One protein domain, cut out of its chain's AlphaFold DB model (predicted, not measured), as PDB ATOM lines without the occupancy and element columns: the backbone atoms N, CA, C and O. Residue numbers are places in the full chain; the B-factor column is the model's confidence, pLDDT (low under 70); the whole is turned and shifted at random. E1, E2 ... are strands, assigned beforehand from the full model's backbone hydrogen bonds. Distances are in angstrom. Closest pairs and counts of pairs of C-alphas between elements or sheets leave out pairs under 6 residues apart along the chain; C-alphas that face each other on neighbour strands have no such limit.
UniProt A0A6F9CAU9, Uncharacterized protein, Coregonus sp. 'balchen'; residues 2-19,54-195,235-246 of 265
ATOM      1  N   ASP A   2      41.948 -16.938   3.247       40.38
ATOM      2  CA  ASP A   2      40.690 -16.935   2.507       40.38
ATOM      3  C   ASP A   2      39.532 -16.922   3.512       40.38
ATOM      4  O   ASP A   2      39.253 -17.925   4.163       40.38
ATOM      5  N   ASN A   3      38.970 -15.737   3.751       37.53
ATOM      6  CA  ASN A   3      37.888 -15.511   4.716       37.53
ATOM      7  C   ASN A   3      36.667 -14.859   4.046       37.53
ATOM      8  O   ASN A   3      35.871 -14.196   4.709       37.53
ATOM      9  N   SER A   4      36.540 -14.997   2.724       43.44
ATOM     10  CA  SER A   4      35.489 -14.336   1.955       43.44
ATOM     11  C   SER A   4      34.422 -15.338   1.505       43.44
ATOM     12  O   SER A   4      34.701 -16.315   0.825       43.44
ATOM     13  N   SER A   5      33.174 -15.042   1.879       51.03
ATOM     14  CA  SER A   5      31.936 -15.467   1.195       51.03
ATOM     15  C   SER A   5      31.328 -16.842   1.507       51.03
ATOM     16  O   SER A   5      30.446 -17.300   0.782       51.03
ATOM     17  N   ARG A   6      31.698 -17.489   2.615       59.19
ATOM     18  CA  ARG A   6      30.975 -18.669   3.118       59.19
ATOM     19  C   ARG A   6      29.878 -18.251   4.096       59.19
ATOM     20  O   ARG A   6      30.170 -17.834   5.214       59.19
ATOM     21  N   LEU A   7      28.618 -18.345   3.673       60.66
ATOM     22  CA  LEU A   7      27.471 -17.961   4.493       60.66
ATOM     23  C   LEU A   7      26.990 -19.135   5.331       60.66
ATOM     24  O   LEU A   7      26.793 -20.244   4.836       60.66
ATOM     25  N   MET A   8      26.813 -18.854   6.618       66.94
ATOM     26  CA  MET A   8      26.274 -19.782   7.595       66.94
ATOM     27  C   MET A   8      24.756 -19.667   7.603       66.94
ATOM     28  O   MET A   8      24.207 -18.620   7.943       66.94
ATOM     29  N   PHE A   9      24.076 -20.753   7.268       67.25
ATOM     30  CA  PHE A   9      22.626 -20.829   7.355       67.25
ATOM     31  C   PHE A   9      22.252 -21.512   8.667       67.25
ATOM     32  O   PHE A   9      22.832 -22.539   9.009       67.25
ATOM     33  N   ALA A  10      21.330 -20.926   9.427       65.19
ATOM     34  CA  ALA A  10      20.736 -21.524  10.617       65.19
ATOM     35  C   ALA A  10      19.287 -21.055  10.699       65.19
ATOM     36  O   ALA A  10      19.028 -19.865  10.877       65.19
ATOM     37  N   VAL A  11      18.352 -21.979  10.503       65.75
ATOM     38  CA  VAL A  11      16.935 -21.645  10.348       65.75
ATOM     39  C   VAL A  11      16.081 -22.709  11.021       65.75
ATOM     40  O   VAL A  11      16.375 -23.892  10.871       65.75
ATOM     41  N   VAL A  12      15.044 -22.283  11.748       69.44
ATOM     42  CA  VAL A  12      14.000 -23.154  12.305       69.44
ATOM     43  C   VAL A  12      12.685 -22.823  11.622       69.44
ATOM     44  O   VAL A  12      12.252 -21.675  11.666       69.44
ATOM     45  N   MET A  13      12.047 -23.824  11.030       71.31
ATOM     46  CA  MET A  13      10.755 -23.683  10.358       71.31
ATOM     47  C   MET A  13       9.720 -24.571  10.999       71.31
ATOM     48  O   MET A  13      10.093 -25.578  11.576       71.31
ATOM     49  N   VAL A  14       8.442 -24.226  10.861       70.56
ATOM     50  CA  VAL A  14       7.300 -25.079  11.209       70.56
ATOM     51  C   VAL A  14       6.438 -25.192   9.960       70.56
ATOM     52  O   VAL A  14       5.957 -24.180   9.459       70.56
ATOM     53  N   ILE A  15       6.287 -26.400   9.425       68.00
ATOM     54  CA  ILE A  15       5.617 -26.641   8.147       68.00
ATOM     55  C   ILE A  15       4.652 -27.809   8.317       68.00
ATOM     56  O   ILE A  15       5.024 -28.855   8.847       68.00
ATOM     57  N   ALA A  16       3.410 -27.629   7.863       66.38
ATOM     58  CA  ALA A  16       2.471 -28.727   7.674       66.38
ATOM     59  C   ALA A  16       2.885 -29.503   6.416       66.38
ATOM     60  O   ALA A  16       2.693 -29.038   5.293       66.38
ATOM     61  N   TYR A  17       3.513 -30.654   6.613       62.56
ATOM     62  CA  TYR A  17       3.971 -31.541   5.559       62.56
ATOM     63  C   TYR A  17       2.924 -32.615   5.274       62.56
ATOM     64  O   TYR A  17       2.798 -33.589   6.014       62.56
ATOM     65  N   MET A  18       2.172 -32.446   4.192       53.72
ATOM     66  CA  MET A  18       1.210 -33.455   3.761       53.72
ATOM     67  C   MET A  18       1.908 -34.460   2.841       53.72
ATOM     68  O   MET A  18       2.136 -34.163   1.668       53.72
ATOM     69  N   ALA A  19       2.244 -35.645   3.355       46.66
ATOM     70  CA  ALA A  19       2.735 -36.729   2.511       46.66
ATOM     71  C   ALA A  19       1.571 -37.254   1.668       46.66
ATOM     72  O   ALA A  19       0.619 -37.836   2.195       46.66
ATOM     73  N   ALA A  54       0.894 -25.626   0.246       51.38
ATOM     74  CA  ALA A  54       0.920 -24.229  -0.166       51.38
ATOM     75  C   ALA A  54       2.387 -23.767  -0.189       51.38
ATOM     76  O   ALA A  54       3.053 -23.820   0.851       51.38
ATOM     77  N   PRO A  55       2.924 -23.400  -1.362       60.31
ATOM     78  CA  PRO A  55       4.338 -23.121  -1.484       60.31
ATOM     79  C   PRO A  55       4.693 -21.910  -0.626       60.31
ATOM     80  O   PRO A  55       3.987 -20.901  -0.616       60.31
ATOM     81  N   ILE A  56       5.801 -22.005   0.107       61.28
ATOM     82  CA  ILE A  56       6.310 -20.858   0.853       61.28
ATOM     83  C   ILE A  56       6.968 -19.928  -0.161       61.28
ATOM     84  O   ILE A  56       7.982 -20.287  -0.765       61.28
ATOM     85  N   VAL A  57       6.373 -18.752  -0.355       70.25
ATOM     86  CA  VAL A  57       6.844 -17.754  -1.316       70.25
ATOM     87  C   VAL A  57       7.814 -16.809  -0.621       70.25
ATOM     88  O   VAL A  57       7.403 -16.000   0.199       70.25
ATOM     89  N   ASN A  58       9.093 -16.937  -0.970       64.38
ATOM     90  CA  ASN A  58      10.192 -16.005  -0.699       64.38
ATOM     91  C   ASN A  58      10.088 -15.182   0.601       64.38
ATOM     92  O   ASN A  58      10.181 -13.951   0.587       64.38
ATOM     93  N   ASN A  59       9.904 -15.866   1.731       70.56
ATOM     94  CA  ASN A  59       9.752 -15.210   3.020       70.56
ATOM     95  C   ASN A  59      11.121 -14.851   3.586       70.56
ATOM     96  O   ASN A  59      12.037 -15.679   3.625       70.56
ATOM     97  N   THR A  60      11.250 -13.614   4.062       67.06
ATOM     98  CA  THR A  60      12.406 -13.219   4.857       67.06
ATOM     99  C   THR A  60      12.337 -13.940   6.191       67.06
ATOM    100  O   THR A  60      11.310 -13.943   6.871       67.06
ATOM    101  N   VAL A  61      13.434 -14.589   6.557       65.69
ATOM    102  CA  VAL A  61      13.532 -15.279   7.837       65.69
ATOM    103  C   VAL A  61      14.662 -14.698   8.644       65.69
ATOM    104  O   VAL A  61      15.731 -14.379   8.126       65.69
ATOM    105  N   THR A  62      14.403 -14.527   9.933       59.66
ATOM    106  CA  THR A  62      15.419 -14.034  10.846       59.66
ATOM    107  C   THR A  62      16.495 -15.112  10.973       59.66
ATOM    108  O   THR A  62      16.161 -16.242  11.348       59.66
ATOM    109  N   PRO A  63      17.768 -14.810  10.663       59.38
ATOM    110  CA  PRO A  63      18.846 -15.753  10.907       59.38
ATOM    111  C   PRO A  63      18.852 -16.118  12.391       59.38
ATOM    112  O   PRO A  63      18.736 -15.250  13.257       59.38
ATOM    113  N   LEU A  64      18.932 -17.415  12.686       63.25
ATOM    114  CA  LEU A  64      18.850 -17.885  14.060       63.25
ATOM    115  C   LEU A  64      20.074 -17.402  14.852       63.25
ATOM    116  O   LEU A  64      21.200 -17.808  14.575       63.25
ATOM    117  N   THR A  65      19.841 -16.568  15.867       53.31
ATOM    118  CA  THR A  65      20.885 -16.068  16.782       53.31
ATOM    119  C   THR A  65      21.321 -17.124  17.810       53.31
ATOM    120  O   THR A  65      22.354 -16.973  18.456       53.31
ATOM    121  N   GLY A  66      20.532 -18.192  17.982       62.81
ATOM    122  CA  GLY A  66      20.823 -19.319  18.869       62.81
ATOM    123  C   GLY A  66      21.529 -20.483  18.165       62.81
ATOM    124  O   GLY A  66      21.383 -20.695  16.960       62.81
ATOM    125  N   ASN A  67      22.274 -21.278  18.934       71.00
ATOM    126  CA  ASN A  67      22.957 -22.463  18.414       71.00
ATOM    127  C   ASN A  67      21.962 -23.607  18.164       71.00
ATOM    128  O   ASN A  67      21.141 -23.925  19.023       71.00
ATOM    129  N   ILE A  68      22.073 -24.260  17.005       81.44
ATOM    130  CA  ILE A  68      21.411 -25.546  16.747       81.44
ATOM    131  C   ILE A  68      22.239 -26.624  17.450       81.44
ATOM    132  O   ILE A  68      23.457 -26.657  17.292       81.44
ATOM    133  N   LEU A  69      21.587 -27.478  18.244       85.38
ATOM    134  CA  LEU A  69      22.234 -28.487  19.085       85.38
ATOM    135  C   LEU A  69      21.735 -29.888  18.732       85.38
ATOM    136  O   LEU A  69      20.589 -30.068  18.337       85.38
ATOM    137  N   ARG A  70      22.571 -30.902  18.981       88.69
ATOM    138  CA  ARG A  70      22.185 -32.320  18.873       88.69
ATOM    139  C   ARG A  70      21.475 -32.889  20.104       88.69
ATOM    140  O   ARG A  70      21.142 -34.068  20.112       88.69
ATOM    141  N   ALA A  71      21.267 -32.094  21.154       88.25
ATOM    142  CA  ALA A  71      20.811 -32.581  22.463       88.25
ATOM    143  C   ALA A  71      19.490 -33.378  22.415       88.25
ATOM    144  O   ALA A  71      19.286 -34.279  23.237       88.25
ATOM    145  N   GLU A  72      18.639 -33.062  21.435       89.19
ATOM    146  CA  GLU A  72      17.319 -33.658  21.235       89.19
ATOM    147  C   GLU A  72      17.271 -34.749  20.150       89.19
ATOM    148  O   GLU A  72      16.235 -35.402  19.991       89.19
ATOM    149  N   CYS A  73      18.377 -34.980  19.436       91.25
ATOM    150  CA  CYS A  73      18.493 -36.051  18.448       91.25
ATOM    151  C   CYS A  73      18.315 -37.422  19.118       91.25
ATOM    152  O   CYS A  73      18.920 -37.673  20.161       91.25
ATOM    153  N   GLY A  74      17.492 -38.310  18.550       88.75
ATOM    154  CA  GLY A  74      17.213 -39.625  19.149       88.75
ATOM    155  C   GLY A  74      16.310 -39.579  20.387       88.75
ATOM    156  O   GLY A  74      16.111 -40.590  21.051       88.75
ATOM    157  N   LYS A  75      15.777 -38.403  20.742       90.44
ATOM    158  CA  LYS A  75      14.830 -38.244  21.856       90.44
ATOM    159  C   LYS A  75      13.511 -37.690  21.359       90.44
ATOM    160  O   LYS A  75      12.500 -38.380  21.361       90.44
ATOM    161  N   SER A  76      13.539 -36.433  20.926       88.19
ATOM    162  CA  SER A  76      12.371 -35.715  20.421       88.19
ATOM    163  C   SER A  76      12.562 -35.224  18.987       88.19
ATOM    164  O   SER A  76      11.616 -34.714  18.394       88.19
ATOM    165  N   GLN A  77      13.766 -35.386  18.428       89.50
ATOM    166  CA  GLN A  77      14.114 -34.968  17.077       89.50
ATOM    167  C   GLN A  77      14.821 -36.082  16.320       89.50
ATOM    168  O   GLN A  77      15.701 -36.755  16.859       89.50
ATOM    169  N   PHE A  78      14.464 -36.234  15.056       91.06
ATOM    170  CA  PHE A  78      15.301 -36.930  14.095       91.06
ATOM    171  C   PHE A  78      16.409 -35.976  13.634       91.06
ATOM    172  O   PHE A  78      16.178 -34.771  13.527       91.06
ATOM    173  N   CYS A  79      17.604 -36.498  13.357       92.25
ATOM    174  CA  CYS A  79      18.737 -35.698  12.904       92.25
ATOM    175  C   CYS A  79      19.575 -36.445  11.868       92.25
ATOM    176  O   CYS A  79      19.909 -37.614  12.056       92.25
ATOM    177  N   ALA A  80      20.017 -35.730  10.839       91.88
ATOM    178  CA  ALA A  80      21.023 -36.187   9.891       91.88
ATOM    179  C   ALA A  80      22.080 -35.098   9.703       91.88
ATOM    180  O   ALA A  80      21.765 -33.906   9.714       91.88
ATOM    181  N   ALA A  81      23.343 -35.493   9.541       92.12
ATOM    182  CA  ALA A  81      24.394 -34.532   9.254       92.12
ATOM    183  C   ALA A  81      25.533 -35.127   8.441       92.12
ATOM    184  O   ALA A  81      25.788 -36.322   8.519       92.12
ATOM    185  N   VAL A  82      26.249 -34.263   7.731       90.19
ATOM    186  CA  VAL A  82      27.505 -34.591   7.062       90.19
ATOM    187  C   VAL A  82      28.568 -33.566   7.467       90.19
ATOM    188  O   VAL A  82      28.326 -32.366   7.295       90.19
ATOM    189  N   PRO A  83      29.738 -34.001   7.972       90.75
ATOM    190  CA  PRO A  83      30.087 -35.384   8.313       90.75
ATOM    191  C   PRO A  83      29.258 -35.928   9.491       90.75
ATOM    192  O   PRO A  83      28.658 -35.169  10.256       90.75
ATOM    193  N   ASP A  84      29.220 -37.252   9.641       85.44
ATOM    194  CA  ASP A  84      28.506 -37.884  10.752       85.44
ATOM    195  C   ASP A  84      29.054 -37.395  12.103       85.44
ATOM    196  O   ASP A  84      30.239 -37.098  12.251       85.44
ATOM    197  N   ASN A  85      28.180 -37.299  13.107       84.56
ATOM    198  CA  ASN A  85      28.506 -36.871  14.477       84.56
ATOM    199  C   ASN A  85      29.156 -35.481  14.637       84.56
ATOM    200  O   ASN A  85      29.552 -35.126  15.746       84.56
ATOM    201  N   CYS A  86      29.219 -34.662  13.587       89.69
ATOM    202  CA  CYS A  86      29.698 -33.285  13.691       89.69
ATOM    203  C   CYS A  86      28.816 -32.446  14.638       89.69
ATOM    204  O   CYS A  86      27.606 -32.678  14.731       89.69
ATOM    205  N   ASP A  87      29.394 -31.458  15.327       89.56
ATOM    206  CA  ASP A  87      28.644 -30.574  16.227       89.56
ATOM    207  C   ASP A  87      28.019 -29.397  15.458       89.56
ATOM    208  O   ASP A  87      28.756 -28.480  15.088       89.56
ATOM    209  N   PRO A  88      26.685 -29.349  15.250       86.44
ATOM    210  CA  PRO A  88      26.044 -28.250  14.543       86.44
ATOM    211  C   PRO A  88      26.149 -26.921  15.294       86.44
ATOM    212  O   PRO A  88      25.877 -25.896  14.687       86.44
ATOM    213  N   SER A  89      26.552 -26.874  16.565       85.00
ATOM    214  CA  SER A  89      26.762 -25.605  17.269       85.00
ATOM    215  C   SER A  89      27.961 -24.834  16.702       85.00
ATOM    216  O   SER A  89      27.929 -23.603  16.607       85.00
ATOM    217  N   VAL A  90      28.966 -25.565  16.214       84.38
ATOM    218  CA  VAL A  90      30.173 -25.016  15.600       84.38
ATOM    219  C   VAL A  90      29.855 -24.525  14.192       84.38
ATOM    220  O   VAL A  90      29.241 -25.218  13.380       84.38
ATOM    221  N   ALA A  91      30.257 -23.296  13.881       77.50
ATOM    222  CA  ALA A  91      30.062 -22.758  12.548       77.50
ATOM    223  C   ALA A  91      30.899 -23.545  11.527       77.50
ATOM    224  O   ALA A  91      32.113 -23.670  11.648       77.50
ATOM    225  N   GLY A  92      30.224 -24.087  10.520       81.19
ATOM    226  CA  GLY A  92      30.818 -24.752   9.367       81.19
ATOM    227  C   GLY A  92      31.304 -26.174   9.587       81.19
ATOM    228  O   GLY A  92      31.908 -26.755   8.691       81.19
ATOM    229  N   SER A  93      30.982 -26.752  10.737       85.25
ATOM    230  CA  SER A  93      31.272 -28.146  11.063       85.25
ATOM    231  C   SER A  93      30.391 -29.148  10.316       85.25
ATOM    232  O   SER A  93      30.799 -30.294  10.166       85.25
ATOM    233  N   CYS A  94      29.186 -28.740   9.896       88.88
ATOM    234  CA  CYS A  94      28.134 -29.636   9.429       88.88
ATOM    235  C   CYS A  94      27.288 -29.037   8.309       88.88
ATOM    236  O   CYS A  94      26.885 -27.875   8.387       88.88
ATOM    237  N   PHE A  95      26.858 -29.898   7.392       90.25
ATOM    238  CA  PHE A  95      25.529 -29.812   6.792       90.25
ATOM    239  C   PHE A  95      24.587 -30.645   7.652       90.25
ATOM    240  O   PHE A  95      24.716 -31.862   7.684       90.25
ATOM    241  N   PHE A  96      23.704 -29.999   8.403       90.75
ATOM    242  CA  PHE A  96      22.847 -30.611   9.413       90.75
ATOM    243  C   PHE A  96      21.381 -30.323   9.110       90.75
ATOM    244  O   PHE A  96      21.013 -29.188   8.796       90.75
ATOM    245  N   VAL A  97      20.546 -31.341   9.280       89.88
ATOM    246  CA  VAL A  97      19.094 -31.213   9.316       89.88
ATOM    247  C   VAL A  97      18.542 -31.943  10.534       89.88
ATOM    248  O   VAL A  97      18.962 -33.063  10.826       89.88
ATOM    249  N   SER A  98      17.591 -31.332  11.233       88.00
ATOM    250  CA  SER A  98      16.757 -32.030  12.211       88.00
ATOM    251  C   SER A  98      15.281 -31.808  11.947       88.00
ATOM    252  O   SER A  98      14.885 -30.770  11.411       88.00
ATOM    253  N   THR A  99      14.470 -32.791  12.331       87.06
ATOM    254  CA  THR A  99      13.013 -32.708  12.277       87.06
ATOM    255  C   THR A  99      12.412 -33.040  13.629       87.06
ATOM    256  O   THR A  99      12.808 -33.992  14.299       87.06
ATOM    257  N   LYS A 100      11.425 -32.247  14.039       86.00
ATOM    258  CA  LYS A 100      10.606 -32.506  15.222       86.00
ATOM    259  C   LYS A 100       9.145 -32.427  14.846       86.00
ATOM    260  O   LYS A 100       8.655 -31.346  14.520       86.00
ATOM    261  N   GLN A 101       8.450 -33.551  14.925       83.56
ATOM    262  CA  GLN A 101       7.007 -33.587  14.746       83.56
ATOM    263  C   GLN A 101       6.338 -32.845  15.910       83.56
ATOM    264  O   GLN A 101       6.558 -33.172  17.076       83.56
ATOM    265  N   SER A 102       5.556 -31.813  15.599       79.38
ATOM    266  CA  SER A 102       4.817 -31.042  16.601       79.38
ATOM    267  C   SER A 102       3.405 -31.584  16.789       79.38
ATOM    268  O   SER A 102       2.953 -31.731  17.918       79.38
ATOM    269  N   SER A 103       2.689 -31.835  15.693       73.94
ATOM    270  CA  SER A 103       1.329 -32.380  15.709       73.94
ATOM    271  C   SER A 103       0.987 -32.922  14.332       73.94
ATOM    272  O   SER A 103       1.150 -32.209  13.341       73.94
ATOM    273  N   GLY A 104       0.530 -34.174  14.277       74.94
ATOM    274  CA  GLY A 104       0.229 -34.876  13.038       74.94
ATOM    275  C   GLY A 104       1.296 -34.667  11.967       74.94
ATOM    276  O   GLY A 104       2.460 -34.975  12.171       74.94
ATOM    277  N   GLN A 105       0.916 -34.072  10.848       71.19
ATOM    278  CA  GLN A 105       1.798 -33.814   9.711       71.19
ATOM    279  C   GLN A 105       2.615 -32.513   9.821       71.19
ATOM    280  O   GLN A 105       3.304 -32.130   8.888       71.19
ATOM    281  N   THR A 106       2.561 -31.807  10.949       75.56
ATOM    282  CA  THR A 106       3.319 -30.571  11.168       75.56
ATOM    283  C   THR A 106       4.671 -30.873  11.792       75.56
ATOM    284  O   THR A 106       4.754 -31.331  12.935       75.56
ATOM    285  N   PHE A 107       5.731 -30.541  11.066       80.38
ATOM    286  CA  PHE A 107       7.109 -30.732  11.492       80.38
ATOM    287  C   PHE A 107       7.795 -29.392  11.648       80.38
ATOM    288  O   PHE A 107       7.558 -28.463  10.877       80.38
ATOM    289  N   SER A 108       8.685 -29.316  12.631       80.50
ATOM    290  CA  SER A 108       9.690 -28.272  12.657       80.50
ATOM    291  C   SER A 108      11.011 -28.770  12.102       80.50
ATOM    292  O   SER A 108      11.476 -29.834  12.503       80.50
ATOM    293  N   PHE A 109      11.581 -28.014  11.170       82.50
ATOM    294  CA  PHE A 109      12.844 -28.325  10.510       82.50
ATOM    295  C   PHE A 109      13.912 -27.366  11.004       82.50
ATOM    296  O   PHE A 109      13.684 -26.157  10.997       82.50
ATOM    297  N   GLN A 110      15.075 -27.885  11.384       85.06
ATOM    298  CA  GLN A 110      16.256 -27.058  11.598       85.06
ATOM    299  C   GLN A 110      17.277 -27.373  10.522       85.06
ATOM    300  O   GLN A 110      17.615 -28.534  10.327       85.06
ATOM    301  N   LEU A 111      17.767 -26.347   9.836       83.75
ATOM    302  CA  LEU A 111      18.773 -26.488   8.789       83.75
ATOM    303  C   LEU A 111      20.011 -25.707   9.174       83.75
ATOM    304  O   LEU A 111      19.911 -24.532   9.541       83.75
ATOM    305  N   ARG A 112      21.170 -26.352   9.055       85.31
ATOM    306  CA  ARG A 112      22.463 -25.694   9.176       85.31
ATOM    307  C   ARG A 112      23.438 -26.142   8.104       85.31
ATOM    308  O   ARG A 112      23.485 -27.312   7.752       85.31
ATOM    309  N   GLY A 113      24.227 -25.206   7.596       85.94
ATOM    310  CA  GLY A 113      25.231 -25.498   6.583       85.94
ATOM    311  C   GLY A 113      25.990 -24.262   6.141       85.94
ATOM    312  O   GLY A 113      25.664 -23.144   6.549       85.94
ATOM    313  N   VAL A 114      26.997 -24.491   5.300       84.44
ATOM    314  CA  VAL A 114      27.824 -23.438   4.709       84.44
ATOM    315  C   VAL A 114      27.685 -23.459   3.207       84.44
ATOM    316  O   VAL A 114      27.900 -24.495   2.582       84.44
ATOM    317  N   SER A 115      27.367 -22.318   2.616       85.06
ATOM    318  CA  SER A 115      27.291 -22.189   1.165       85.06
ATOM    319  C   SER A 115      27.508 -20.739   0.756       85.06
ATOM    320  O   SER A 115      27.193 -19.843   1.536       85.06
ATOM    321  N   SER A 116      28.044 -20.481  -0.435       81.50
ATOM    322  CA  SER A 116      28.065 -19.116  -0.982       81.50
ATOM    323  C   SER A 116      26.766 -18.746  -1.712       81.50
ATOM    324  O   SER A 116      26.570 -17.575  -2.016       81.50
ATOM    325  N   GLY A 117      25.869 -19.708  -1.972       84.06
ATOM    326  CA  GLY A 117      24.563 -19.474  -2.599       84.06
ATOM    327  C   GLY A 117      23.392 -19.868  -1.705       84.06
ATOM    328  O   GLY A 117      22.761 -19.018  -1.078       84.06
ATOM    329  N   TYR A 118      23.087 -21.163  -1.657       87.19
ATOM    330  CA  TYR A 118      22.019 -21.702  -0.812       87.19
ATOM    331  C   TYR A 118      22.359 -23.080  -0.249       87.19
ATOM    332  O   TYR A 118      23.234 -23.792  -0.760       87.19
ATOM    333  N   ILE A 119      21.630 -23.452   0.801       88.75
ATOM    334  CA  ILE A 119      21.460 -24.838   1.236       88.75
ATOM    335  C   ILE A 119      19.991 -25.221   1.088       88.75
ATOM    336  O   ILE A 119      19.111 -24.361   1.168       88.75
ATOM    337  N   ALA A 120      19.713 -26.500   0.876       89.50
ATOM    338  CA  ALA A 120      18.340 -26.965   0.775       89.50
ATOM    339  C   ALA A 120      18.168 -28.385   1.306       89.50
ATOM    340  O   ALA A 120      19.127 -29.152   1.389       89.50
ATOM    341  N   VAL A 121      16.930 -28.725   1.653       89.31
ATOM    342  CA  VAL A 121      16.526 -30.093   1.976       89.31
ATOM    343  C   VAL A 121      15.399 -30.522   1.050       89.31
ATOM    344  O   VAL A 121      14.357 -29.871   0.995       89.31
ATOM    345  N   GLY A 122      15.646 -31.590   0.297       88.75
ATOM    346  CA  GLY A 122      14.677 -32.229  -0.585       88.75
ATOM    347  C   GLY A 122      14.025 -33.419   0.101       88.75
ATOM    348  O   GLY A 122      14.726 -34.233   0.711       88.75
ATOM    349  N   LEU A 123      12.704 -33.505  -0.014       87.88
ATOM    350  CA  LEU A 123      11.889 -34.634   0.413       87.88
ATOM    351  C   LEU A 123      11.232 -35.253  -0.818       87.88
ATOM    352  O   LEU A 123      10.488 -34.578  -1.535       87.88
ATOM    353  N   SER A 124      11.521 -36.531  -1.046       85.00
ATOM    354  CA  SER A 124      10.907 -37.323  -2.108       85.00
ATOM    355  C   SER A 124      10.072 -38.449  -1.516       85.00
ATOM    356  O   SER A 124      10.521 -39.149  -0.610       85.00
ATOM    357  N   THR A 125       8.865 -38.643  -2.039       80.38
ATOM    358  CA  THR A 125       7.970 -39.734  -1.621       80.38
ATOM    359  C   THR A 125       8.326 -41.074  -2.258       80.38
ATOM    360  O   THR A 125       7.758 -42.102  -1.886       80.38
ATOM    361  N   ASP A 126       9.223 -41.071  -3.240       76.44
ATOM    362  CA  ASP A 126       9.706 -42.271  -3.901       76.44
ATOM    363  C   ASP A 126      11.233 -42.391  -3.778       76.44
ATOM    364  O   ASP A 126      11.905 -41.609  -3.103       76.44
ATOM    365  N   SER A 127      11.784 -43.462  -4.344       69.38
ATOM    366  CA  SER A 127      13.221 -43.742  -4.299       69.38
ATOM    367  C   SER A 127      14.014 -43.066  -5.420       69.38
ATOM    368  O   SER A 127      15.209 -43.332  -5.562       69.38
ATOM    369  N   ILE A 128      13.361 -42.260  -6.256       71.12
ATOM    370  CA  ILE A 128      13.930 -41.620  -7.435       71.12
ATOM    371  C   ILE A 128      14.127 -40.144  -7.121       71.12
ATOM    372  O   ILE A 128      13.199 -39.352  -7.033       71.12
ATOM    373  N   GLN A 129      15.389 -39.751  -7.015       71.31
ATOM    374  CA  GLN A 129      15.718 -38.346  -6.879       71.31
ATOM    375  C   GLN A 129      15.373 -37.589  -8.170       71.31
ATOM    376  O   GLN A 129      15.792 -37.986  -9.259       71.31
ATOM    377  N   GLY A 130      14.681 -36.461  -8.046       74.88
ATOM    378  CA  GLY A 130      14.374 -35.579  -9.165       74.88
ATOM    379  C   GLY A 130      13.078 -35.917  -9.889       74.88
ATOM    380  O   GLY A 130      13.049 -35.765 -11.106       74.88
ATOM    381  N   GLY A 131      12.047 -36.364  -9.164       80.12
ATOM    382  CA  GLY A 131      10.689 -36.605  -9.665       80.12
ATOM    383  C   GLY A 131       9.682 -35.516  -9.274       80.12
ATOM    384  O   GLY A 131       8.527 -35.826  -8.992       80.12
ATOM    385  N   ASN A 132      10.098 -34.244  -9.257       83.06
ATOM    386  CA  ASN A 132       9.401 -33.119  -8.611       83.06
ATOM    387  C   ASN A 132       9.417 -33.194  -7.077       83.06
ATOM    388  O   ASN A 132       8.406 -32.954  -6.412       83.06
ATOM    389  N   ASP A 133      10.587 -33.485  -6.510       85.69
ATOM    390  CA  ASP A 133      10.753 -33.582  -5.062       85.69
ATOM    391  C   ASP A 133      10.585 -32.204  -4.421       85.69
ATOM    392  O   ASP A 133      11.207 -31.216  -4.841       85.69
ATOM    393  N   THR A 134       9.774 -32.132  -3.367       85.69
ATOM    394  CA  THR A 134       9.563 -30.874  -2.649       85.69
ATOM    395  C   THR A 134      10.844 -30.504  -1.923       85.69
ATOM    396  O   THR A 134      11.317 -31.234  -1.054       85.69
ATOM    397  N   THR A 135      11.414 -29.356  -2.278       85.31
ATOM    398  CA  THR A 135      12.707 -28.916  -1.765       85.31
ATOM    399  C   THR A 135      12.595 -27.563  -1.083       85.31
ATOM    400  O   THR A 135      12.254 -26.554  -1.701       85.31
ATOM    401  N   TYR A 136      12.920 -27.535   0.204       86.31
ATOM    402  CA  TYR A 136      12.941 -26.331   1.024       86.31
ATOM    403  C   TYR A 136      14.313 -25.674   0.941       86.31
ATOM    404  O   TYR A 136      15.316 -26.268   1.344       86.31
ATOM    405  N   VAL A 137      14.360 -24.448   0.428       86.06
ATOM    406  CA  VAL A 137      15.597 -23.721   0.138       86.06
ATOM    407  C   VAL A 137      15.783 -22.590   1.132       86.06
ATOM    408  O   VAL A 137      14.874 -21.798   1.366       86.06
ATOM    409  N   CYS A 138      16.992 -22.493   1.674       83.56
ATOM    410  CA  CYS A 138      17.463 -21.358   2.445       83.56
ATOM    411  C   CYS A 138      18.606 -20.686   1.678       83.56
ATOM    412  O   CYS A 138      19.686 -21.263   1.519       83.56
ATOM    413  N   ALA A 139      18.347 -19.485   1.172       82.94
ATOM    414  CA  ALA A 139      19.284 -18.697   0.382       82.94
ATOM    415  C   ALA A 139      19.591 -17.378   1.090       82.94
ATOM    416  O   ALA A 139      18.786 -16.877   1.870       82.94
ATOM    417  N   ASN A 140      20.750 -16.791   0.813       72.62
ATOM    418  CA  ASN A 140      21.038 -15.430   1.246       72.62
ATOM    419  C   ASN A 140      21.000 -14.506   0.035       72.62
ATOM    420  O   ASN A 140      21.678 -14.748  -0.961       72.62
ATOM    421  N   ASN A 141      20.252 -13.422   0.158       73.06
ATOM    422  CA  ASN A 141      20.200 -12.355  -0.814       73.06
ATOM    423  C   ASN A 141      20.620 -11.051  -0.127       73.06
ATOM    424  O   ASN A 141      19.843 -10.447   0.606       73.06
ATOM    425  N   ASN A 142      21.873 -10.630  -0.330       71.25
ATOM    426  CA  ASN A 142      22.421  -9.382   0.220       71.25
ATOM    427  C   ASN A 142      22.288  -9.241   1.752       71.25
ATOM    428  O   ASN A 142      21.916  -8.186   2.259       71.25
ATOM    429  N   SER A 143      22.629 -10.295   2.498       69.81
ATOM    430  CA  SER A 143      22.498 -10.394   3.968       69.81
ATOM    431  C   SER A 143      21.066 -10.567   4.483       69.81
ATOM    432  O   SER A 143      20.854 -10.606   5.695       69.81
ATOM    433  N   ILE A 144      20.092 -10.724   3.585       69.25
ATOM    434  CA  ILE A 144      18.723 -11.100   3.919       69.25
ATOM    435  C   ILE A 144      18.557 -12.586   3.617       69.25
ATOM    436  O   ILE A 144      18.617 -13.015   2.463       69.25
ATOM    437  N   VAL A 145      18.332 -13.381   4.661       73.12
ATOM    438  CA  VAL A 145      18.049 -14.807   4.502       73.12
ATOM    439  C   VAL A 145      16.620 -14.974   3.993       73.12
ATOM    440  O   VAL A 145      15.661 -14.491   4.598       73.12
ATOM    441  N   GLN A 146      16.498 -15.648   2.859       77.62
ATOM    442  CA  GLN A 146      15.252 -15.975   2.189       77.62
ATOM    443  C   GLN A 146      14.983 -17.466   2.317       77.62
ATOM    444  O   GLN A 146      15.875 -18.297   2.128       77.62
ATOM    445  N   PHE A 147      13.730 -17.792   2.607       78.31
ATOM    446  CA  PHE A 147      13.250 -19.158   2.632       78.31
ATOM    447  C   PHE A 147      12.058 -19.330   1.709       78.31
ATOM    448  O   PHE A 147      11.096 -18.558   1.751       78.31
ATOM    449  N   PHE A 148      12.125 -20.365   0.886       81.88
ATOM    450  CA  PHE A 148      11.084 -20.670  -0.077       81.88
ATOM    451  C   PHE A 148      11.096 -22.147  -0.455       81.88
ATOM    452  O   PHE A 148      12.033 -22.889  -0.158       81.88
ATOM    453  N   THR A 149      10.008 -22.584  -1.079       82.62
ATOM    454  CA  THR A 149       9.860 -23.954  -1.578       82.62
ATOM    455  C   THR A 149      10.137 -24.001  -3.077       82.62
ATOM    456  O   THR A 149       9.775 -23.088  -3.812       82.62
ATOM    457  N   THR A 150      10.771 -25.074  -3.527       85.25
ATOM    458  CA  THR A 150      11.094 -25.359  -4.928       85.25
ATOM    459  C   THR A 150      10.781 -26.813  -5.247       85.25
ATOM    460  O   THR A 150      10.568 -27.616  -4.336       85.25
ATOM    461  N   LEU A 151      10.774 -27.154  -6.531       88.62
ATOM    462  CA  LEU A 151      10.740 -28.536  -6.994       88.62
ATOM    463  C   LEU A 151      12.112 -28.927  -7.531       88.62
ATOM    464  O   LEU A 151      12.713 -28.176  -8.304       88.62
ATOM    465  N   PHE A 152      12.591 -30.097  -7.117       88.00
ATOM    466  CA  PHE A 152      13.750 -30.749  -7.710       88.00
ATOM    467  C   PHE A 152      13.268 -31.742  -8.765       88.00
ATOM    468  O   PHE A 152      12.654 -32.756  -8.439       88.00
ATOM    469  N   ASP A 153      13.548 -31.449 -10.029       89.56
ATOM    470  CA  ASP A 153      13.260 -32.342 -11.151       89.56
ATOM    471  C   ASP A 153      14.538 -32.531 -11.963       89.56
ATOM    472  O   ASP A 153      15.197 -31.559 -12.338       89.56
ATOM    473  N   LYS A 154      14.920 -33.792 -12.188       86.19
ATOM    474  CA  LYS A 154      16.039 -34.186 -13.065       86.19
ATOM    475  C   LYS A 154      17.330 -33.379 -12.859       86.19
ATOM    476  O   LYS A 154      17.993 -32.990 -13.819       86.19
ATOM    477  N   GLY A 155      17.707 -33.130 -11.604       85.88
ATOM    478  CA  GLY A 155      18.950 -32.420 -11.288       85.88
ATOM    479  C   GLY A 155      18.840 -30.897 -11.266       85.88
ATOM    480  O   GLY A 155      19.869 -30.239 -11.126       85.88
ATOM    481  N   VAL A 156      17.647 -30.318 -11.401       87.00
ATOM    482  CA  VAL A 156      17.434 -28.866 -11.427       87.00
ATOM    483  C   VAL A 156      16.438 -28.460 -10.348       87.00
ATOM    484  O   VAL A 156      15.370 -29.055 -10.220       87.00
ATOM    485  N   LEU A 157      16.775 -27.416  -9.587       86.69
ATOM    486  CA  LEU A 157      15.835 -26.756  -8.683       86.69
ATOM    487  C   LEU A 157      15.117 -25.612  -9.393       86.69
ATOM    488  O   LEU A 157      15.757 -24.715  -9.948       86.69
ATOM    489  N   THR A 158      13.788 -25.619  -9.314       85.50
ATOM    490  CA  THR A 158      12.931 -24.570  -9.879       85.50
ATOM    491  C   THR A 158      11.954 -24.060  -8.828       85.50
ATOM    492  O   THR A 158      11.214 -24.839  -8.225       85.50
ATOM    493  N   ASP A 159      11.937 -22.748  -8.602       84.12
ATOM    494  CA  ASP A 159      10.853 -22.089  -7.870       84.12
ATOM    495  C   ASP A 159       9.665 -21.921  -8.816       84.12
ATOM    496  O   ASP A 159       9.701 -21.118  -9.749       84.12
ATOM    497  N   THR A 160       8.611 -22.697  -8.586       72.62
ATOM    498  CA  THR A 160       7.409 -22.699  -9.422       72.62
ATOM    499  C   THR A 160       6.541 -21.457  -9.243       72.62
ATOM    500  O   THR A 160       5.746 -21.157 -10.127       72.62
ATOM    501  N   ASN A 161       6.702 -20.697  -8.154       72.81
ATOM    502  CA  ASN A 161       5.918 -19.477  -7.923       72.81
ATOM    503  C   ASN A 161       6.441 -18.305  -8.740       72.81
ATOM    504  O   ASN A 161       5.675 -17.459  -9.190       72.81
ATOM    505  N   THR A 162       7.761 -18.248  -8.905       71.75
ATOM    506  CA  THR A 162       8.447 -17.176  -9.634       71.75
ATOM    507  C   THR A 162       8.971 -17.631 -10.995       71.75
ATOM    508  O   THR A 162       9.549 -16.828 -11.722       71.75
ATOM    509  N   VAL A 163       8.778 -18.911 -11.340       76.88
ATOM    510  CA  VAL A 163       9.324 -19.572 -12.540       76.88
ATOM    511  C   VAL A 163      10.841 -19.349 -12.647       76.88
ATOM    512  O   VAL A 163      11.413 -19.167 -13.721       76.88
ATOM    513  N   ARG A 164      11.521 -19.328 -11.494       81.44
ATOM    514  CA  ARG A 164      12.957 -19.066 -11.401       81.44
ATOM    515  C   ARG A 164      13.727 -20.372 -11.286       81.44
ATOM    516  O   ARG A 164      13.560 -21.125 -10.329       81.44
ATOM    517  N   ILE A 165      14.656 -20.585 -12.210       85.25
ATOM    518  CA  ILE A 165      15.602 -21.703 -12.157       85.25
ATOM    519  C   ILE A 165      16.744 -21.345 -11.195       85.25
ATOM    520  O   ILE A 165      17.429 -20.335 -11.362       85.25
ATOM    521  N   LEU A 166      16.947 -22.173 -10.170       84.00
ATOM    522  CA  LEU A 166      18.039 -22.051  -9.196       84.00
ATOM    523  C   LEU A 166      19.323 -22.760  -9.648       84.00
ATOM    524  O   LEU A 166      20.375 -22.560  -9.039       84.00
ATOM    525  N   GLY A 167      19.232 -23.575 -10.699       86.94
ATOM    526  CA  GLY A 167      20.331 -24.357 -11.256       86.94
ATOM    527  C   GLY A 167      20.391 -25.774 -10.693       86.94
ATOM    528  O   GLY A 167      19.409 -26.277 -10.144       86.94
ATOM    529  N   SER A 168      21.552 -26.410 -10.848       89.12
ATOM    530  CA  SER A 168      21.785 -27.800 -10.453       89.12
ATOM    531  C   SER A 168      22.578 -27.883  -9.151       89.12
ATOM    532  O   SER A 168      23.800 -27.726  -9.199       89.12
ATOM    533  N   PRO A 169      21.920 -28.101  -7.996       91.12
ATOM    534  CA  PRO A 169      22.610 -28.211  -6.718       91.12
ATOM    535  C   PRO A 169      23.523 -29.436  -6.647       91.12
ATOM    536  O   PRO A 169      23.265 -30.476  -7.251       91.12
ATOM    537  N   THR A 170      24.539 -29.352  -5.793       90.69
ATOM    538  CA  THR A 170      25.328 -30.508  -5.358       90.69
ATOM    539  C   THR A 170      24.634 -31.206  -4.188       90.69
ATOM    540  O   THR A 170      24.327 -30.574  -3.173       90.69
ATOM    541  N   ALA A 171      24.409 -32.516  -4.294       90.75
ATOM    542  CA  ALA A 171      23.954 -33.328  -3.169       90.75
ATOM    543  C   ALA A 171      25.117 -33.584  -2.195       90.75
ATOM    544  O   ALA A 171      26.190 -34.033  -2.592       90.75
ATOM    545  N   VAL A 172      24.898 -33.295  -0.913       90.06
ATOM    546  CA  VAL A 172      25.855 -33.537   0.183       90.06
ATOM    547  C   VAL A 172      25.482 -34.792   0.972       90.06
ATOM    548  O   VAL A 172      26.346 -35.507   1.475       90.06
ATOM    549  N   LEU A 173      24.185 -35.077   1.055       91.19
ATOM    550  CA  LEU A 173      23.638 -36.297   1.624       91.19
ATOM    551  C   LEU A 173      22.491 -36.755   0.739       91.19
ATOM    552  O   LEU A 173      21.638 -35.940   0.402       91.19
ATOM    553  N   PHE A 174      22.439 -38.048   0.432       90.62
ATOM    554  CA  PHE A 174      21.278 -38.683  -0.188       90.62
ATOM    555  C   PHE A 174      20.934 -39.951   0.588       90.62
ATOM    556  O   PHE A 174      21.780 -40.843   0.700       90.62
ATOM    557  N   SER A 175      19.733 -40.037   1.164       88.12
ATOM    558  CA  SER A 175      19.346 -41.232   1.915       88.12
ATOM    559  C   SER A 175      19.191 -42.427   0.972       88.12
ATOM    560  O   SER A 175      18.500 -42.368  -0.042       88.12
ATOM    561  N   SER A 176      19.821 -43.551   1.316       84.12
ATOM    562  CA  SER A 176      19.709 -44.784   0.523       84.12
ATOM    563  C   SER A 176      18.343 -45.469   0.653       84.12
ATOM    564  O   SER A 176      18.045 -46.398  -0.094       84.12
ATOM    565  N   LYS A 177      17.534 -45.073   1.642       84.25
ATOM    566  CA  LYS A 177      16.184 -45.579   1.923       84.25
ATOM    567  C   LYS A 177      15.296 -44.436   2.416       84.25
ATOM    568  O   LYS A 177      15.820 -43.434   2.910       84.25
ATOM    569  N   GLY A 178      13.981 -44.628   2.342       84.06
ATOM    570  CA  GLY A 178      13.017 -43.719   2.952       84.06
ATOM    571  C   GLY A 178      13.203 -43.641   4.471       84.06
ATOM    572  O   GLY A 178      13.405 -44.657   5.144       84.06
ATOM    573  N   VAL A 179      13.142 -42.426   5.001       86.44
ATOM    574  CA  VAL A 179      13.404 -42.079   6.399       86.44
ATOM    575  C   VAL A 179      12.104 -41.605   7.029       86.44
ATOM    576  O   VAL A 179      11.450 -40.725   6.483       86.44
ATOM    577  N   ASP A 180      11.741 -42.171   8.181       85.44
ATOM    578  CA  ASP A 180      10.600 -41.689   8.962       85.44
ATOM    579  C   ASP A 180      10.989 -40.440   9.763       85.44
ATOM    580  O   ASP A 180      11.581 -40.540  10.838       85.44
ATOM    581  N   LEU A 181      10.649 -39.260   9.239       84.12
ATOM    582  CA  LEU A 181      10.968 -37.965   9.856       84.12
ATOM    583  C   LEU A 181      10.211 -37.701  11.173       84.12
ATOM    584  O   LEU A 181      10.554 -36.756  11.892       84.12
ATOM    585  N   GLY A 182       9.179 -38.497  11.480       83.44
ATOM    586  CA  GLY A 182       8.458 -38.463  12.756       83.44
ATOM    587  C   GLY A 182       9.091 -39.336  13.835       83.44
ATOM    588  O   GLY A 182       8.854 -39.117  15.022       83.44
ATOM    589  N   ASN A 183       9.936 -40.291  13.446       86.25
ATOM    590  CA  ASN A 183      10.637 -41.155  14.381       86.25
ATOM    591  C   ASN A 183      12.000 -40.546  14.758       86.25
ATOM    592  O   ASN A 183      12.928 -40.581  13.947       86.25
ATOM    593  N   PRO A 184      12.192 -40.064  16.001       88.44
ATOM    594  CA  PRO A 184      13.456 -39.460  16.418       88.44
ATOM    595  C   PRO A 184      14.643 -40.433  16.369       88.44
ATOM    596  O   PRO A 184      15.785 -39.993  16.262       88.44
ATOM    597  N   ASN A 185      14.378 -41.744  16.410       88.38
ATOM    598  CA  ASN A 185      15.383 -42.807  16.350       88.38
ATOM    599  C   ASN A 185      15.657 -43.301  14.923       88.38
ATOM    600  O   ASN A 185      16.429 -44.246  14.746       88.38
ATOM    601  N   ALA A 186      15.011 -42.724  13.904       87.69
ATOM    602  CA  ALA A 186      15.310 -43.068  12.524       87.69
ATOM    603  C   ALA A 186      16.772 -42.732  12.197       87.69
ATOM    604  O   ALA A 186      17.335 -41.742  12.667       87.69
ATOM    605  N   THR A 187      17.393 -43.577  11.380       84.62
ATOM    606  CA  THR A 187      18.778 -43.405  10.939       84.62
ATOM    607  C   THR A 187      18.813 -43.146   9.443       84.62
ATOM    608  O   THR A 187      17.969 -43.635   8.691       84.62
ATOM    609  N   VAL A 188      19.804 -42.371   9.008       87.81
ATOM    610  CA  VAL A 188      20.052 -42.116   7.589       87.81
ATOM    611  C   VAL A 188      21.381 -42.708   7.208       87.81
ATOM    612  O   VAL A 188      22.401 -42.415   7.819       87.81
ATOM    613  N   THR A 189      21.364 -43.528   6.166       84.81
ATOM    614  CA  THR A 189      22.583 -43.987   5.509       84.81
ATOM    615  C   THR A 189      22.813 -43.124   4.277       84.81
ATOM    616  O   THR A 189      21.949 -43.062   3.398       84.81
ATOM    617  N   ASN A 190      23.957 -42.438   4.225       84.06
ATOM    618  CA  ASN A 190      24.325 -41.615   3.079       84.06
ATOM    619  C   ASN A 190      24.787 -42.501   1.912       84.06
ATOM    620  O   ASN A 190      25.867 -43.089   1.955       84.06
ATOM    621  N   SER A 191      23.986 -42.549   0.851       83.25
ATOM    622  CA  SER A 191      24.277 -43.288  -0.380       83.25
ATOM    623  C   SER A 191      25.549 -42.786  -1.080       83.25
ATOM    624  O   SER A 191      26.258 -43.565  -1.709       83.25
ATOM    625  N   LEU A 192      25.912 -41.511  -0.894       80.44
ATOM    626  CA  LEU A 192      27.140 -40.935  -1.458       80.44
ATOM    627  C   LEU A 192      28.416 -41.528  -0.829       80.44
ATOM    628  O   LEU A 192      29.460 -41.558  -1.474       80.44
ATOM    629  N   ASN A 193      28.326 -42.044   0.403       64.38
ATOM    630  CA  ASN A 193      29.443 -42.665   1.125       64.38
ATOM    631  C   ASN A 193      29.490 -44.197   0.946       64.38
ATOM    632  O   ASN A 193      30.476 -44.834   1.317       64.38
ATOM    633  N   ALA A 194      28.449 -44.804   0.361       58.00
ATOM    634  CA  ALA A 194      28.274 -46.256   0.275       58.00
ATOM    635  C   ALA A 194      29.239 -46.966  -0.703       58.00
ATOM    636  O   ALA A 194      29.150 -48.180  -0.872       58.00
ATOM    637  N   ASN A 195      30.193 -46.248  -1.311       39.59
ATOM    638  CA  ASN A 195      31.229 -46.818  -2.178       39.59
ATOM    639  C   ASN A 195      32.551 -47.158  -1.450       39.59
ATOM    640  O   ASN A 195      33.594 -47.297  -2.083       39.59
ATOM    641  N   GLN A 235       7.735 -41.892   5.083       72.88
ATOM    642  CA  GLN A 235       8.982 -42.567   4.771       72.88
ATOM    643  C   GLN A 235       9.510 -42.026   3.451       72.88
ATOM    644  O   GLN A 235       9.283 -42.623   2.402       72.88
ATOM    645  N   ASP A 236      10.177 -40.882   3.541       80.31
ATOM    646  CA  ASP A 236      10.615 -40.112   2.383       80.31
ATOM    647  C   ASP A 236      12.125 -40.213   2.211       80.31
ATOM    648  O   ASP A 236      12.881 -40.319   3.184       80.31
ATOM    649  N   HIS A 237      12.587 -40.182   0.968       87.31
ATOM    650  CA  HIS A 237      14.003 -40.016   0.701       87.31
ATOM    651  C   HIS A 237      14.415 -38.578   1.009       87.31
ATOM    652  O   HIS A 237      13.867 -37.611   0.479       87.31
ATOM    653  N   LEU A 238      15.402 -38.456   1.893       89.50
ATOM    654  CA  LEU A 238      15.936 -37.189   2.365       89.50
ATOM    655  C   LEU A 238      17.204 -36.859   1.581       89.50
ATOM    656  O   LEU A 238      18.162 -37.636   1.589       89.50
ATOM    657  N   THR A 239      17.240 -35.678   0.969       90.31
ATOM    658  CA  THR A 239      18.462 -35.140   0.365       90.31
ATOM    659  C   THR A 239      18.848 -33.820   1.011       90.31
ATOM    660  O   THR A 239      18.014 -32.928   1.130       90.31
ATOM    661  N   ILE A 240      20.124 -33.657   1.365       91.62
ATOM    662  CA  ILE A 240      20.694 -32.343   1.682       91.62
ATOM    663  C   ILE A 240      21.449 -31.836   0.459       91.62
ATOM    664  O   ILE A 240      22.358 -32.501  -0.041       91.62
ATOM    665  N   PHE A 241      21.097 -30.637   0.014       92.00
ATOM    666  CA  PHE A 241      21.693 -29.959  -1.123       92.00
ATOM    667  C   PHE A 241      22.488 -28.729  -0.692       92.00
ATOM    668  O   PHE A 241      22.154 -28.036   0.274       92.00
ATOM    669  N   ARG A 242      23.502 -28.415  -1.490       91.56
ATOM    670  CA  ARG A 242      24.258 -27.168  -1.450       91.56
ATOM    671  C   ARG A 242      24.433 -26.654  -2.867       91.56
ATOM    672  O   ARG A 242      24.713 -27.430  -3.773       91.56
ATOM    673  N   GLN A 243      24.387 -25.341  -3.026       88.94
ATOM    674  CA  GLN A 243      24.885 -24.691  -4.227       88.94
ATOM    675  C   GLN A 243      25.697 -23.461  -3.865       88.94
ATOM    676  O   GLN A 243      25.155 -22.502  -3.316       88.94
ATOM    677  N   ASP A 244      26.972 -23.477  -4.231       84.56
ATOM    678  CA  ASP A 244      27.807 -22.287  -4.186       84.56
ATOM    679  C   ASP A 244      27.473 -21.379  -5.383       84.56
ATOM    680  O   ASP A 244      27.257 -21.847  -6.506       84.56
ATOM    681  N   GLN A 245      27.399 -20.068  -5.148       71.31
ATOM    682  CA  GLN A 245      27.413 -19.096  -6.237       71.31
ATOM    683  C   GLN A 245      28.815 -19.097  -6.868       71.31
ATOM    684  O   GLN A 245      29.797 -19.138  -6.121       71.31
ATOM    685  N   PRO A 246      28.937 -19.036  -8.208       56.06
ATOM    686  CA  PRO A 246      30.235 -18.858  -8.841       56.06
ATOM    687  C   PRO A 246      30.862 -17.557  -8.327       56.06
ATOM    688  O   PRO A 246      30.230 -16.500  -8.382       56.06
TER     689      PRO A 246
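AT A GLANCE: This is residues 2 to 19, 54 to 195 and 235 to 246 of the 265 residues of an uncharacterized protein of Coregonus sp. 'balchen' (UniProt A0A6F9CAU9). Two sheets lie face to face with their strands crossed, forming a sandwich: E1, E4, E3 and E2 make one layer, and a larger sheet of seven strands makes the other. The larger sheet is curled like part of a barrel and folds back on itself, so that E9, E8 and E7 face E5, E11 and E10 across the hinge strand E6. The printed part has 172 residues, with no named helix and eleven named strands, E1 to E11 in order along the chain; the orders are E1 E4 E3 E2 and E9 E8 E7 E6 E5 E11 E10, both antiparallel throughout. The class is all strand, with under half of the residues, 84, in named elements. The whole is compact and rounded, with a radius of gyration of the C-alphas of 14.8 A and spans of 37 by 37 by 34 A.

HOW THE PARTS SIT: E1, residues 7 to 16, is an edge strand and the antiparallel neighbour of E4, residues 106 to 115, with N 9 and O 113 3.0 A apart. E2, residues 78 to 82, E3, residues 95 to 103, and E4 form a meander, each strand the antiparallel neighbour of the one before; N 80 and O 97 are 2.9 A apart, and N 98 and O 110 2.9 A. A tight link leads to the other sheet, where E5, residues 118 to 124, E6, residues 131 to 141, E7, residues 144 to 153, E8, residues 156 to 159, and E9, residues 164 to 167, form a second meander. Within hydrogen-bond range are N 121 and O 136, 3.0 A, N 137 and O 148, 2.9 A, N 151 and O 158, 2.9 A, and N 166 and O 157, 2.8 A. E6 bends by 58 degrees at residue 134 and E7 by 55 degrees at residue 149. E9 runs on into E10, residues 170 to 174, at 78 degrees. E11, residues 235 to 243, is an inner strand, the antiparallel neighbour of E5 and of E10, with N 120 and O 241 2.9 A apart and N 172 and O 240 2.8 A. The two sheets' strands stand at 54 degrees; the closest C-alphas of E1 and E6 are those of Phe 9 and Cys 138, 7.1 A apart.

IN THESE COORDINATES: E1 begins at C-alpha 7 (27.471, -17.961, 4.493) and is 27.4 A long. E3, E4, E6, E7 and E11 measure 25.9, 27.3, 27.5, 26.6 and 25.6 A. E11 ends at C-alpha 243 (24.885, -24.691, -4.227).

THE WHOLE: The printed part has two cuts: 34 residues are not printed after residue 19, with C-alphas 19 and 54 12.9 A apart across the gap, and 39 residues are not printed after residue 195, with C-alphas 195 and 235 23.7 A apart. The link E2 to E3 is long. The mean pLDDT of the printed part is 79.2; 34 residues are under 70, among them 2 to 12 and 60 to 66.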